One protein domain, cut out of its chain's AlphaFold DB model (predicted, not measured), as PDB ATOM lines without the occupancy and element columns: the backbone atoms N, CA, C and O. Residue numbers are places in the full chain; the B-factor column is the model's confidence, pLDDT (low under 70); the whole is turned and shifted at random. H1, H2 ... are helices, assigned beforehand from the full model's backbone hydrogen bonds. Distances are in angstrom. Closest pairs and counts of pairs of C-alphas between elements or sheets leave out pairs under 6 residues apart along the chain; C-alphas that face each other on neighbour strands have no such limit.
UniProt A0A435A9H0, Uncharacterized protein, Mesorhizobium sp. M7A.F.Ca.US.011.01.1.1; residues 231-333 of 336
ATOM      1  N   SER A 231      35.089 -10.112  13.965       89.62
ATOM      2  CA  SER A 231      35.875  -8.877  14.003       89.62
ATOM      3  C   SER A 231      37.366  -9.151  13.819       89.62
ATOM      4  O   SER A 231      37.982  -8.518  12.980       89.62
ATOM      5  N   GLU A 232      37.931 -10.140  14.516       88.81
ATOM      6  CA  GLU A 232      39.349 -10.523  14.393       88.81
ATOM      7  C   GLU A 232      39.690 -10.987  12.969       88.81
ATOM      8  O   GLU A 232      40.751 -10.654  12.446       88.81
ATOM      9  N   PHE A 233      38.768 -11.702  12.317       91.00
ATOM     10  CA  PHE A 233      38.905 -12.068  10.907       91.00
ATOM     11  C   PHE A 233      38.978 -10.830   9.998       91.00
ATOM     12  O   PHE A 233      39.888 -10.720   9.182       91.00
ATOM     13  N   TRP A 234      38.068  -9.867  10.158       94.38
ATOM     14  CA  TRP A 234      38.089  -8.622   9.381       94.38
ATOM     15  C   TRP A 234      39.353  -7.791   9.632       94.38
ATOM     16  O   TRP A 234      39.951  -7.262   8.700       94.38
ATOM     17  N   GLU A 235      39.814  -7.718  10.881       90.75
ATOM     18  CA  GLU A 235      41.089  -7.080  11.217       90.75
ATOM     19  C   GLU A 235      42.262  -7.712  10.461       90.75
ATOM     20  O   GLU A 235      43.140  -7.003   9.964       90.75
ATOM     21  N   GLN A 236      42.275  -9.041  10.367       87.81
ATOM     22  CA  GLN A 236      43.301  -9.779   9.646       87.81
ATOM     23  C   GLN A 236      43.239  -9.527   8.135       87.81
ATOM     24  O   GLN A 236      44.275  -9.275   7.518       87.81
ATOM     25  N   GLU A 237      42.048  -9.574   7.541       91.12
ATOM     26  CA  GLU A 237      41.852  -9.292   6.116       91.12
ATOM     27  C   GLU A 237      42.317  -7.875   5.765       91.12
ATOM     28  O   GLU A 237      43.026  -7.680   4.773       91.12
ATOM     29  N   TYR A 238      42.027  -6.899   6.630       92.94
ATOM     30  CA  TYR A 238      42.525  -5.541   6.455       92.94
ATOM     31  C   TYR A 238      44.050  -5.452   6.532       92.94
ATOM     32  O   TYR A 238      44.667  -4.832   5.671       92.94
ATOM     33  N   ARG A 239      44.686  -6.104   7.517       86.62
ATOM     34  CA  ARG A 239      46.158  -6.128   7.635       86.62
ATOM     35  C   ARG A 239      46.831  -6.721   6.398       86.62
ATOM     36  O   ARG A 239      47.875  -6.231   5.985       86.62
ATOM     37  N   ARG A 240      46.236  -7.756   5.795       85.38
ATOM     38  CA  ARG A 240      46.746  -8.377   4.559       85.38
ATOM     39  C   ARG A 240      46.622  -7.461   3.346       85.38
ATOM     40  O   ARG A 240      47.441  -7.542   2.434       85.38
ATOM     41  N   LYS A 241      45.584  -6.627   3.310       90.06
ATOM     42  CA  LYS A 241      45.306  -5.719   2.196       90.06
ATOM     43  C   LYS A 241      44.786  -4.377   2.722       90.06
ATOM     44  O   LYS A 241      43.578  -4.126   2.653       90.06
ATOM     45  N   PRO A 242      45.680  -3.495   3.207       92.69
ATOM     46  CA  PRO A 242      45.287  -2.234   3.826       92.69
ATOM     47  C   PRO A 242      44.910  -1.213   2.747       92.69
ATOM     48  O   PRO A 242      45.653  -0.295   2.415       92.69
ATOM     49  N   TYR A 243      43.742  -1.399   2.133       95.94
ATOM     50  CA  TYR A 243      43.325  -0.662   0.938       95.94
ATOM     51  C   TYR A 243      43.109   0.840   1.172       95.94
ATOM     52  O   TYR A 243      43.041   1.583   0.193       95.94
ATOM     53  N   MET A 244      42.996   1.291   2.427       97.19
ATOM     54  CA  MET A 244      42.915   2.718   2.753       97.19
ATOM     55  C   MET A 244      44.293   3.340   2.989       97.19
ATOM     56  O   MET A 244      44.368   4.557   3.032       97.19
ATOM     57  N   HIS A 245      45.382   2.563   3.067       93.44
ATOM     58  CA  HIS A 245      46.720   3.054   3.432       93.44
ATOM     59  C   HIS A 245      47.236   4.191   2.542       93.44
ATOM     60  O   HIS A 245      47.901   5.111   3.009       93.44
ATOM     61  N   THR A 246      46.883   4.171   1.258       94.69
ATOM     62  CA  THR A 246      47.297   5.189   0.284       94.69
ATOM     63  C   THR A 246      46.387   6.420   0.252       94.69
ATOM     64  O   THR A 246      46.673   7.375  -0.468       94.69
ATOM     65  N   TRP A 247      45.279   6.416   0.997       97.44
ATOM     66  CA  TRP A 247      44.329   7.528   1.024       97.44
ATOM     67  C   TRP A 247      44.857   8.673   1.889       97.44
ATOM     68  O   TRP A 247      45.700   8.468   2.769       97.44
ATOM     69  N   LYS A 248      44.344   9.888   1.680       96.38
ATOM     70  CA  LYS A 248      44.630  11.006   2.586       96.38
ATOM     71  C   LYS A 248      43.873  10.816   3.897       96.38
ATOM     72  O   LYS A 248      42.786  10.240   3.909       96.38
ATOM     73  N   ASP A 249      44.417  11.355   4.986       95.00
ATOM     74  CA  ASP A 249      43.757  11.311   6.297       95.00
ATOM     75  C   ASP A 249      42.323  11.854   6.229       95.00
ATOM     76  O   ASP A 249      41.417  11.240   6.779       95.00
ATOM     77  N   ASP A 250      42.095  12.951   5.501       94.75
ATOM     78  CA  ASP A 250      40.769  13.568   5.378       94.75
ATOM     79  C   ASP A 250      39.748  12.667   4.661       94.75
ATOM     80  O   ASP A 250      38.562  12.699   4.988       94.75
ATOM     81  N   ASP A 251      40.193  11.825   3.724       96.25
ATOM     82  CA  ASP A 251      39.322  10.865   3.033       96.25
ATOM     83  C   ASP A 251      38.926   9.717   3.970       96.25
ATOM     84  O   ASP A 251      37.758   9.323   4.034       96.25
ATOM     85  N   VAL A 252      39.891   9.215   4.745       96.69
ATOM     86  CA  VAL A 252      39.681   8.181   5.770       96.69
ATOM     87  C   VAL A 252      38.739   8.693   6.863       96.69
ATOM     88  O   VAL A 252      37.785   8.014   7.245       96.69
ATOM     89  N   ILE A 253      38.954   9.930   7.309       95.75
ATOM     90  CA  ILE A 253      38.105  10.623   8.274       95.75
ATOM     91  C   ILE A 253      36.697  10.861   7.704       95.75
ATOM     92  O   ILE A 253      35.702  10.597   8.375       95.75
ATOM     93  N   GLY A 254      36.579  11.293   6.448       95.88
ATOM     94  CA  GLY A 254      35.281  11.465   5.799       95.88
ATOM     95  C   GLY A 254      34.500  10.152   5.679       95.88
ATOM     96  O   GLY A 254      33.277  10.142   5.847       95.88
ATOM     97  N   LEU A 255      35.189   9.033   5.427       96.12
ATOM     98  CA  LEU A 255      34.570   7.706   5.431       96.12
ATOM     99  C   LEU A 255      34.122   7.291   6.839       96.12
ATOM    100  O   LEU A 255      33.053   6.688   6.974       96.12
ATOM    101  N   TRP A 256      34.896   7.624   7.876       95.62
ATOM    102  CA  TRP A 256      34.508   7.421   9.272       95.62
ATOM    103  C   TRP A 256      33.215   8.155   9.622       95.62
ATOM    104  O   TRP A 256      32.294   7.533  10.155       95.62
ATOM    105  N   ASP A 257      33.106   9.435   9.262       95.62
ATOM    106  CA  ASP A 257      31.921  10.244   9.556       95.62
ATOM    107  C   ASP A 257      30.665   9.611   8.933       95.62
ATOM    108  O   ASP A 257      29.685   9.333   9.625       95.62
ATOM    109  N   VAL A 258      30.717   9.264   7.641       95.56
ATOM    110  CA  VAL A 258      29.598   8.595   6.951       95.56
ATOM    111  C   VAL A 258      29.276   7.239   7.588       95.56
ATOM    112  O   VAL A 258      28.109   6.912   7.799       95.56
ATOM    113  N   THR A 259      30.291   6.440   7.916       95.38
ATOM    114  CA  THR A 259      30.099   5.102   8.501       95.38
ATOM    115  C   THR A 259      29.465   5.183   9.890       95.38
ATOM    116  O   THR A 259      28.583   4.382  10.212       95.38
ATOM    117  N   THR A 260      29.834   6.187  10.684       93.75
ATOM    118  CA  THR A 260      29.257   6.446  12.008       93.75
ATOM    119  C   THR A 260      27.777   6.809  11.901       93.75
ATOM    120  O   THR A 260      26.949   6.228  12.601       93.75
ATOM    121  N   LEU A 261      27.409   7.686  10.962       94.38
ATOM    122  CA  LEU A 261      26.009   8.055  10.718       94.38
ATOM    123  C   LEU A 261      25.158   6.873  10.241       94.38
ATOM    124  O   LEU A 261      24.021   6.698  10.676       94.38
ATOM    125  N   LEU A 262      25.706   6.027   9.368       93.81
ATOM    126  CA  LEU A 262      25.019   4.815   8.918       93.81
ATOM    127  C   LEU A 262      24.891   3.769  10.032       93.81
ATOM    128  O   LEU A 262      23.903   3.032  10.080       93.81
ATOM    129  N   THR A 263      25.859   3.720  10.947       92.94
ATOM    130  CA  THR A 263      25.778   2.901  12.161       92.94
ATOM    131  C   THR A 263      24.660   3.414  13.067       92.94
ATOM    132  O   THR A 263      23.818   2.623  13.484       92.94
ATOM    133  N   LEU A 264      24.566   4.733  13.284       92.69
ATOM    134  CA  LEU A 264      23.455   5.348  14.015       92.69
ATOM    135  C   LEU A 264      22.105   4.984  13.380       92.69
ATOM    136  O   LEU A 264      21.235   4.463  14.070       92.69
ATOM    137  N   LEU A 265      21.955   5.152  12.062       93.00
ATOM    138  CA  LEU A 265      20.741   4.759  11.333       93.00
ATOM    139  C   LEU A 265      20.380   3.275  11.534       93.00
ATOM    140  O   LEU A 265      19.206   2.931  11.622       93.00
ATOM    141  N   SER A 266      21.380   2.393  11.603       91.88
ATOM    142  CA  SER A 266      21.178   0.941  11.705       91.88
ATOM    143  C   SER A 266      20.732   0.474  13.091       91.88
ATOM    144  O   SER A 266      20.065  -0.557  13.191       91.88
ATOM    145  N   PHE A 267      21.122   1.191  14.148       91.31
ATOM    146  CA  PHE A 267      20.942   0.756  15.538       91.31
ATOM    147  C   PHE A 267      20.056   1.683  16.380       91.31
ATOM    148  O   PHE A 267      19.753   1.346  17.524       91.31
ATOM    149  N   HIS A 268      19.616   2.823  15.841       92.06
ATOM    150  CA  HIS A 268      18.659   3.686  16.526       92.06
ATOM    151  C   HIS A 268      17.266   3.044  16.601       92.06
ATOM    152  O   HIS A 268      16.878   2.233  15.759       92.06
ATOM    153  N   VAL A 269      16.492   3.445  17.609       84.31
ATOM    154  CA  VAL A 269      15.080   3.073  17.745       84.31
ATOM    155  C   VAL A 269      14.255   3.857  16.719       84.31
ATOM    156  O   VAL A 269      14.344   5.079  16.671       84.31
ATOM    157  N   ASP A 270      13.461   3.157  15.908       89.00
ATOM    158  CA  ASP A 270      12.561   3.739  14.896       89.00
ATOM    159  C   ASP A 270      13.244   4.638  13.830       89.00
ATOM    160  O   ASP A 270      12.958   5.833  13.716       89.00
ATOM    161  N   PRO A 271      14.194   4.098  13.040       91.25
ATOM    162  CA  PRO A 271      14.793   4.842  11.941       91.25
ATOM    163  C   PRO A 271      13.813   4.950  10.757       91.25
ATOM    164  O   PRO A 271      13.064   4.010  10.483       91.25
ATOM    165  N   PRO A 272      13.883   6.027   9.951       92.12
ATOM    166  CA  PRO A 272      13.035   6.208   8.764       92.12
ATOM    167  C   PRO A 272      13.288   5.156   7.673       92.12
ATOM    168  O   PRO A 272      12.521   5.040   6.719       92.12
ATOM    169  N   LEU A 273      14.379   4.395   7.797       92.06
ATOM    170  CA  LEU A 273      14.717   3.277   6.936       92.06
ATOM    171  C   LEU A 273      15.350   2.161   7.764       92.06
ATOM    172  O   LEU A 273      16.334   2.375   8.469       92.06
ATOM    173  N   LYS A 274      14.844   0.940   7.597       88.94
ATOM    174  CA  LYS A 274      15.465  -0.251   8.172       88.94
ATOM    175  C   LYS A 274      16.616  -0.727   7.288       88.94
ATOM    176  O   LYS A 274      16.390  -1.196   6.174       88.94
ATOM    177  N   VAL A 275      17.840  -0.652   7.804       88.88
ATOM    178  CA  VAL A 275      19.028  -1.136   7.090       88.88
ATOM    179  C   VAL A 275      18.984  -2.672   6.982       88.88
ATOM    180  O   VAL A 275      18.790  -3.355   7.995       88.88
ATOM    181  N   PRO A 276      19.145  -3.258   5.778       90.31
ATOM    182  CA  PRO A 276      19.191  -4.710   5.612       90.31
ATOM    183  C   PRO A 276      20.360  -5.346   6.372       90.31
ATOM    184  O   PRO A 276      21.423  -4.744   6.514       90.31
ATOM    185  N   ARG A 277      20.206  -6.611   6.787       90.19
ATOM    186  CA  ARG A 277      21.236  -7.345   7.552       90.19
ATOM    187  C   ARG A 277      22.610  -7.357   6.877       90.19
ATOM    188  O   ARG A 277      23.613  -7.206   7.566       90.19
ATOM    189  N   GLU A 278      22.657  -7.514   5.556       91.75
ATOM    190  CA  GLU A 278      23.930  -7.504   4.825       91.75
ATOM    191  C   GLU A 278      24.590  -6.118   4.853       91.75
ATOM    192  O   GLU A 278      25.800  -6.018   5.032       91.75
ATOM    193  N   GLY A 279      23.795  -5.045   4.790       91.31
ATOM    194  CA  GLY A 279      24.294  -3.680   4.955       91.31
ATOM    195  C   GLY A 279      24.888  -3.453   6.345       91.31
ATOM    196  O   GLY A 279      25.975  -2.897   6.463       91.31
ATOM    197  N   ILE A 280      24.239  -3.965   7.397       93.00
ATOM    198  CA  ILE A 280      24.770  -3.900   8.769       93.00
ATOM    199  C   ILE A 280      26.108  -4.640   8.865       93.00
ATOM    200  O   ILE A 280      27.061  -4.117   9.434       93.00
ATOM    201  N   LYS A 281      26.213  -5.836   8.275       94.06
ATOM    202  CA  LYS A 281      27.461  -6.610   8.264       94.06
ATOM    203  C   LYS A 281      28.599  -5.842   7.580       94.06
ATOM    204  O   LYS A 281      29.683  -5.764   8.148       94.06
ATOM    205  N   GLN A 282      28.342  -5.245   6.415       94.12
ATOM    206  CA  GLN A 282      29.327  -4.426   5.696       94.12
ATOM    207  C   GLN A 282      29.739  -3.179   6.485       94.12
ATOM    208  O   GLN A 282      30.904  -2.787   6.447       94.12
ATOM    209  N   LEU A 283      28.805  -2.555   7.211       94.69
ATOM    210  CA  LEU A 283      29.112  -1.431   8.095       94.69
ATOM    211  C   LEU A 283      30.022  -1.863   9.244       94.69
ATOM    212  O   LEU A 283      31.016  -1.196   9.496       94.69
ATOM    213  N   MET A 284      29.729  -2.990   9.896       95.44
ATOM    214  CA  MET A 284      30.573  -3.510  10.976       95.44
ATOM    215  C   MET A 284      31.986  -3.844  10.484       95.44
ATOM    216  O   MET A 284      32.954  -3.443  11.124       95.44
ATOM    217  N   GLU A 285      32.106  -4.510   9.333       96.44
ATOM    218  CA  GLU A 285      33.394  -4.807   8.695       96.44
ATOM    219  C   GLU A 285      34.178  -3.527   8.386       96.44
ATOM    220  O   GLU A 285      35.336  -3.380   8.781       96.44
ATOM    221  N   ARG A 286      33.524  -2.545   7.756       96.06
ATOM    222  CA  ARG A 286      34.134  -1.249   7.450       96.06
ATOM    223  C   ARG A 286      34.583  -0.512   8.709       96.06
ATOM    224  O   ARG A 286      35.678   0.041   8.709       96.06
ATOM    225  N   THR A 287      33.773  -0.503   9.766       95.19
ATOM    226  CA  THR A 287      34.143   0.098  11.053       95.19
ATOM    227  C   THR A 287      35.384  -0.580  11.626       95.19
ATOM    228  O   THR A 287      36.308   0.110  12.044       95.19
ATOM    229  N   THR A 288      35.463  -1.914  11.578       94.81
ATOM    230  CA  THR A 288      36.662  -2.654  11.994       94.81
ATOM    231  C   THR A 288      37.897  -2.248  11.181       94.81
ATOM    232  O   THR A 288      38.943  -1.967  11.766       94.81
ATOM    233  N   HIS A 289      37.783  -2.151   9.855       96.06
ATOM    234  CA  HIS A 289      38.889  -1.719   8.993       96.06
ATOM    235  C   HIS A 289      39.323  -0.276   9.289       96.06
ATOM    236  O   HIS A 289      40.514  -0.001   9.406       96.06
ATOM    237  N   LEU A 290      38.366   0.642   9.464       95.50
ATOM    238  CA  LEU A 290      38.647   2.038   9.807       95.50
ATOM    239  C   LEU A 290      39.360   2.150  11.154       95.50
ATOM    240  O   LEU A 290      40.340   2.875  11.253       95.50
ATOM    241  N   MET A 291      38.934   1.400  12.172       93.38
ATOM    242  CA  MET A 291      39.617   1.393  13.469       93.38
ATOM    243  C   MET A 291      41.084   0.959  13.339       93.38
ATOM    244  O   MET A 291      41.949   1.538  13.995       93.38
ATOM    245  N   LYS A 292      41.388  -0.021  12.475       92.25
ATOM    246  CA  LYS A 292      42.776  -0.435  12.207       92.25
ATOM    247  C   LYS A 292      43.571   0.607  11.446       92.25
ATOM    248  O   LYS A 292      44.728   0.834  11.787       92.25
ATOM    249  N   GLU A 293      42.956   1.255  10.471       94.00
ATOM    250  CA  GLU A 293      43.606   2.316   9.714       94.00
ATOM    251  C   GLU A 293      43.918   3.538  10.586       94.00
ATOM    252  O   GLU A 293      45.017   4.083  10.541       94.00
ATOM    253  N   PHE A 294      42.978   3.935  11.444       93.19
ATOM    254  CA  PHE A 294      43.188   5.001  12.421       93.19
ATOM    255  C   PHE A 294      44.348   4.667  13.356       93.19
ATOM    256  O   PHE A 294      45.218   5.514  13.576       93.19
ATOM    257  N   ALA A 295      44.383   3.419  13.841       89.69
ATOM    258  CA  ALA A 295      45.449   2.918  14.692       89.69
ATOM    259  C   ALA A 295      46.820   2.958  14.029       89.69
ATOM    260  O   ALA A 295      47.773   3.431  14.641       89.69
ATOM    261  N   SER A 296      46.930   2.513  12.778       87.56
ATOM    262  CA  SER A 296      48.222   2.509  12.091       87.56
ATOM    263  C   SER A 296      48.715   3.926  11.777       87.56
ATOM    264  O   SER A 296      49.914   4.183  11.825       87.56
ATOM    265  N   ARG A 297      47.808   4.857  11.448       89.44
ATOM    266  CA  ARG A 297      48.155   6.237  11.054       89.44
ATOM    267  C   ARG A 297      48.457   7.168  12.215       89.44
ATOM    268  O   ARG A 297      49.107   8.206  12.025       89.44
ATOM    269  N   GLY A 298      47.925   6.854  13.386       89.06
ATOM    270  CA  GLY A 298      47.973   7.767  14.507       89.06
ATOM    271  C   GLY A 298      46.861   8.826  14.511       89.06
ATOM    272  O   GLY A 298      47.132   9.936  14.958       89.06
ATOM    273  N   ILE A 299      45.657   8.568  13.973       91.44
ATOM    274  CA  ILE A 299      44.565   9.575  13.907       91.44
ATOM    275  C   ILE A 299      43.792   9.644  15.232       91.44
ATOM    276  O   ILE A 299      42.929   8.801  15.493       91.44
ATOM    277  N   ALA A 300      44.143  10.597  16.098       89.12
ATOM    278  CA  ALA A 300      43.551  10.726  17.430       89.12
ATOM    279  C   ALA A 300      42.052  11.118  17.386       89.12
ATOM    280  O   ALA A 300      41.546  11.627  16.381       89.12
ATOM    281  N   LEU A 301      41.315  10.820  18.467       88.12
ATOM    282  CA  LEU A 301      39.855  11.016  18.539       88.12
ATOM    283  C   LEU A 301      39.433  12.482  18.417       88.12
ATOM    284  O   LEU A 301      38.338  12.773  17.939       88.12
ATOM    285  N   ASP A 302      40.289  13.408  18.829       87.62
ATOM    286  CA  ASP A 302      40.086  14.846  18.673       87.62
ATOM    287  C   ASP A 302      39.870  15.239  17.199       87.62
ATOM    288  O   ASP A 302      38.979  16.035  16.897       87.62
ATOM    289  N   ARG A 303      40.587  14.598  16.264       89.12
ATOM    290  CA  ARG A 303      40.453  14.819  14.815       89.12
ATOM    291  C   ARG A 303      39.145  14.302  14.225       89.12
ATOM    292  O   ARG A 303      38.821  14.649  13.087       89.12
ATOM    293  N   ILE A 304      38.399  13.483  14.959       90.44
ATOM    294  CA  ILE A 304      37.091  12.954  14.544       90.44
ATOM    295  C   ILE A 304      35.967  13.318  15.503       90.44
ATOM    296  O   ILE A 304      34.885  12.731  15.448       90.44
ATOM    297  N   LYS A 305      36.199  14.313  16.361       89.88
ATOM    298  CA  LYS A 305      35.144  14.870  17.193       89.88
ATOM    299  C   LYS A 305      34.021  15.390  16.283       89.88
ATOM    300  O   LYS A 305      34.298  16.173  15.366       89.88
ATOM    301  N   PRO A 306      32.768  14.956  16.497       88.75
ATOM    302  CA  PRO A 306      31.667  15.386  15.655       88.75
ATOM    303  C   PRO A 306      31.447  16.889  15.841       88.75
ATOM    304  O   PRO A 306      31.436  17.389  16.963       88.75
ATOM    305  N   THR A 307      31.263  17.596  14.730       91.69
ATOM    306  CA  THR A 307      30.830  18.998  14.701       91.69
ATOM    307  C   THR A 307      29.652  19.115  13.754       91.69
ATOM    308  O   THR A 307      29.516  18.304  12.830       91.69
ATOM    309  N   LYS A 308      28.818  20.143  13.926       91.50
ATOM    310  CA  LYS A 308      27.681  20.378  13.030       91.50
ATOM    311  C   LYS A 308      28.091  20.395  11.554       91.50
ATOM    312  O   LYS A 308      27.525  19.663  10.750       91.50
ATOM    313  N   GLN A 309      29.140  21.148  11.217       92.12
ATOM    314  CA  GLN A 309      29.641  21.255   9.843       92.12
ATOM    315  C   GLN A 309      30.059  19.897   9.261       92.12
ATOM    316  O   GLN A 309      29.761  19.598   8.105       92.12
ATOM    317  N   ARG A 310      30.748  19.067  10.051       93.31
ATOM    318  CA  ARG A 310      31.184  17.736   9.611       93.31
ATOM    319  C   ARG A 310      30.015  16.784   9.436       93.31
ATOM    320  O   ARG A 310      29.943  16.097   8.421       93.31
ATOM    321  N   ASN A 311      29.089  16.788  10.391       94.44
ATOM    322  CA  ASN A 311      27.877  15.985  10.323       94.44
ATOM    323  C   ASN A 311      27.062  16.356   9.080       94.44
ATOM    324  O   ASN A 311      26.714  15.470   8.309       94.44
ATOM    325  N   ASP A 312      26.847  17.646   8.815       93.44
ATOM    326  CA  ASP A 312      26.130  18.113   7.624       93.44
ATOM    327  C   ASP A 312      26.830  17.683   6.323       93.44
ATOM    328  O   ASP A 312      26.184  17.182   5.396       93.44
ATOM    329  N   ALA A 313      28.161  17.806   6.265       94.38
ATOM    330  CA  ALA A 313      28.948  17.348   5.124       94.38
ATOM    331  C   ALA A 313      28.835  15.828   4.919       94.38
ATOM    332  O   ALA A 313      28.664  15.369   3.789       94.38
ATOM    333  N   ALA A 314      28.887  15.031   5.986       95.56
ATOM    334  CA  ALA A 314      28.746  13.581   5.915       95.56
ATOM    335  C   ALA A 314      27.317  13.152   5.544       95.56
ATOM    336  O   ALA A 314      27.151  12.284   4.688       95.56
ATOM    337  N   ILE A 315      26.288  13.809   6.092       95.69
ATOM    338  CA  ILE A 315      24.878  13.588   5.739       95.69
ATOM    339  C   ILE A 315      24.652  13.832   4.245       95.69
ATOM    340  O   ILE A 315      23.979  13.037   3.595       95.69
ATOM    341  N   SER A 316      25.258  14.880   3.676       93.19
ATOM    342  CA  SER A 316      25.127  15.190   2.244       93.19
ATOM    343  C   SER A 316      25.672  14.089   1.321       93.19
ATOM    344  O   SER A 316      25.235  13.965   0.179       93.19
ATOM    345  N   LYS A 317      26.600  13.262   1.824       93.12
ATOM    346  CA  LYS A 317      27.198  12.125   1.107       93.12
ATOM    347  C   LYS A 317      26.394  10.831   1.261       93.12
ATOM    348  O   LYS A 317      26.690   9.849   0.580       93.12
ATOM    349  N   ILE A 318      25.399  10.794   2.150       90.75
ATOM    350  CA  ILE A 318      24.547   9.619   2.339       90.75
ATOM    351  C   ILE A 318      23.553   9.529   1.182       90.75
ATOM    352  O   ILE A 318      22.772  10.444   0.929       90.75
ATOM    353  N   THR A 319      23.564   8.383   0.504       87.44
ATOM    354  CA  THR A 319      22.739   8.105  -0.680       87.44
ATOM    355  C   THR A 319      21.285   7.767  -0.355       87.44
ATOM    356  O   THR A 319      20.447   7.716  -1.254       87.44
ATOM    357  N   TYR A 320      20.962   7.535   0.917       82.38
ATOM    358  CA  TYR A 320      19.583   7.368   1.353       82.38
ATOM    359  C   TYR A 320      18.853   8.714   1.276       82.38
ATOM    360  O   TYR A 320      19.399   9.737   1.679       82.38
ATOM    361  N   GLY A 321      17.641   8.710   0.711       89.25
ATOM    362  CA  GLY A 321      16.925   9.922   0.297       89.25
ATOM    363  C   GLY A 321      16.646  10.958   1.404       89.25
ATOM    364  O   GLY A 321      16.948  10.730   2.577       89.25
ATOM    365  N   PRO A 322      16.000  12.091   1.057       92.12
ATOM    366  CA  PRO A 322      15.891  13.270   1.926       92.12
ATOM    367  C   PRO A 322      15.338  13.002   3.332       92.12
ATOM    368  O   PRO A 322      15.787  13.618   4.292       92.12
ATOM    369  N   ALA A 323      14.415  12.043   3.475       93.75
ATOM    370  CA  ALA A 323      13.845  11.662   4.769       93.75
ATOM    371  C   ALA A 323      14.897  11.130   5.763       93.75
ATOM    372  O   ALA A 323      14.838  11.446   6.948       93.75
ATOM    373  N   VAL A 324      15.877  10.351   5.289       94.69
ATOM    374  CA  VAL A 324      16.969   9.832   6.132       94.69
ATOM    375  C   VAL A 324      17.924  10.955   6.516       94.69
ATOM    376  O   VAL A 324      18.337  11.043   7.670       94.69
ATOM    377  N   GLN A 325      18.251  11.829   5.564       95.00
ATOM    378  CA  GLN A 325      19.143  12.960   5.810       95.00
ATOM    379  C   GLN A 325      18.563  13.920   6.851       95.00
ATOM    380  O   GLN A 325      19.267  14.319   7.774       95.00
ATOM    381  N   GLU A 326      17.275  14.250   6.738       95.00
ATOM    382  CA  GLU A 326      16.603  15.143   7.682       95.00
ATOM    383  C   GLU A 326      16.485  14.529   9.075       95.00
ATOM    384  O   GLU A 326      16.756  15.181  10.083       95.00
ATOM    385  N   TRP A 327      16.168  13.235   9.141       95.88
ATOM    386  CA  TRP A 327      16.159  12.515  10.405       95.88
ATOM    387  C   TRP A 327      17.538  12.519  11.077       95.88
ATOM    388  O   TRP A 327      17.615  12.778  12.275       95.88
ATOM    389  N   LEU A 328      18.625  12.297  10.327       94.69
ATOM    390  CA  LEU A 328      19.987  12.352  10.870       94.69
ATOM    391  C   LEU A 328      20.334  13.743  11.405       94.69
ATOM    392  O   LEU A 328      20.911  13.831  12.486       94.69
ATOM    393  N   ARG A 329      19.954  14.821  10.702       94.25
ATOM    394  CA  ARG A 329      20.151  16.192  11.207       94.25
ATOM    395  C   ARG A 329      19.458  16.374  12.547       94.25
ATOM    396  O   ARG A 329      20.111  16.783  13.501       94.25
ATOM    397  N   LYS A 330      18.190  15.962  12.637       93.94
ATOM    398  CA  LYS A 330      17.404  16.033  13.871       93.94
ATOM    399  C   LYS A 330      18.050  15.264  15.024       93.94
ATOM    400  O   LYS A 330      18.118  15.774  16.138       93.94
ATOM    401  N   GLN A 331      18.563  14.056  14.773       92.62
ATOM    402  CA  GLN A 331      19.239  13.275  15.817       92.62
ATOM    403  C   GLN A 331      20.509  13.953  16.344       92.62
ATOM    404  O   GLN A 331      20.901  13.708  17.480       92.62
ATOM    405  N   LEU A 332      21.150  14.810  15.549       91.62
ATOM    406  CA  LEU A 332      22.441  15.422  15.870       91.62
ATOM    407  C   LEU A 332      22.332  16.902  16.255       91.62
ATOM    408  O   LEU A 332      23.359  17.531  16.492       91.62
ATOM    409  N   GLU A 333      21.120  17.457  16.372       89.44
ATOM    410  CA  GLU A 333      20.877  18.875  16.706       89.44
ATOM    411  C   GLU A 333      21.545  19.327  18.014       89.44
ATOM    412  O   GLU A 333      21.856  20.503  18.180       89.44
TER     413      GLU A 333
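Overview. This is residues 231 to 333 of the 336 residues of an uncharacterized protein of Mesorhizobium sp. M7A.F.Ca.US.011.01.1.1 (UniProt A0A435A9H0). Two long helices, H2 and H3, fold back on each other as a hairpin and make the middle of the domain, with the short helix H1 packed across H3 on the side away from H2. On the other side of H2 a second, shorter helical hairpin, H5 and H6, stands crosswise to it, while the one-turn helix H4 sits in the stretch that leads from H3 to H5. The printed part has 103 residues with six named helices in the order H1 to H6 and no named strand, and its class is all helix. It is compact, with a radius of gyration of the C-alphas of 14.1 A, and spans 38 by 30 by 19 A.

Arrangement. H1, residues 231 to 240, touches H3, residues 277 to 297, with residues 285 to 292 of H3 alone. Their closest C-alphas, of Tyr 238 and His 289, are 5.9 A apart, and the two run the same way at a steep tilt of 55 degrees. H2, residues 249 to 267, is apart from H1 and forms a helical hairpin with H3. They run opposite ways at a shallow tilt of 33 degrees, only just short of steep, and the closest C-alphas, of Thr 259 and Leu 283, are 6.6 A apart. H4, residues 301 to 304, is close to H2 but not clearly touching, with the closest C-alphas, of Ile 253 and Ile 304, 6.8 A apart. H5, residues 308 to 316, touches H2 with residues 254 to 261 of H2 alone, about perpendicular at 77 degrees; the closest C-alphas, of Val 258 and Ala 314, are 5.2 A apart. H6, residues 322 to 331, forms a helical hairpin with H5, opposite ways at a shallow tilt of 23 degrees, with the closest C-alphas, of Ile 315 and Gln 325, 5.8 A apart. H3 is apart from H5 and H6. Every O i to N i+4 pair is within hydrogen-bond range in H1, H2, H3, H5 and H6, while H4 is too short for such a pair.

Along the chain. H1 begins at C-alpha 231, at (35.875, -8.877, 14.003), and measures 14.4 A from first to last C-alpha. H2 measures 26.8 A and H3, the longest, 30.4 A, ending at C-alpha 297, at (48.155, 6.237, 11.054). H4 and H5 follow, and H6, 14.3 A, ends at C-alpha 331, at (19.239, 13.275, 15.817).

Size, cuts and confidence. The two C-alphas farthest apart, of Arg 240 and Glu 333, are 39.5 A apart. The printed part has no cut, and no link is long. Its mean pLDDT is 92.5, and no printed residue is under 70.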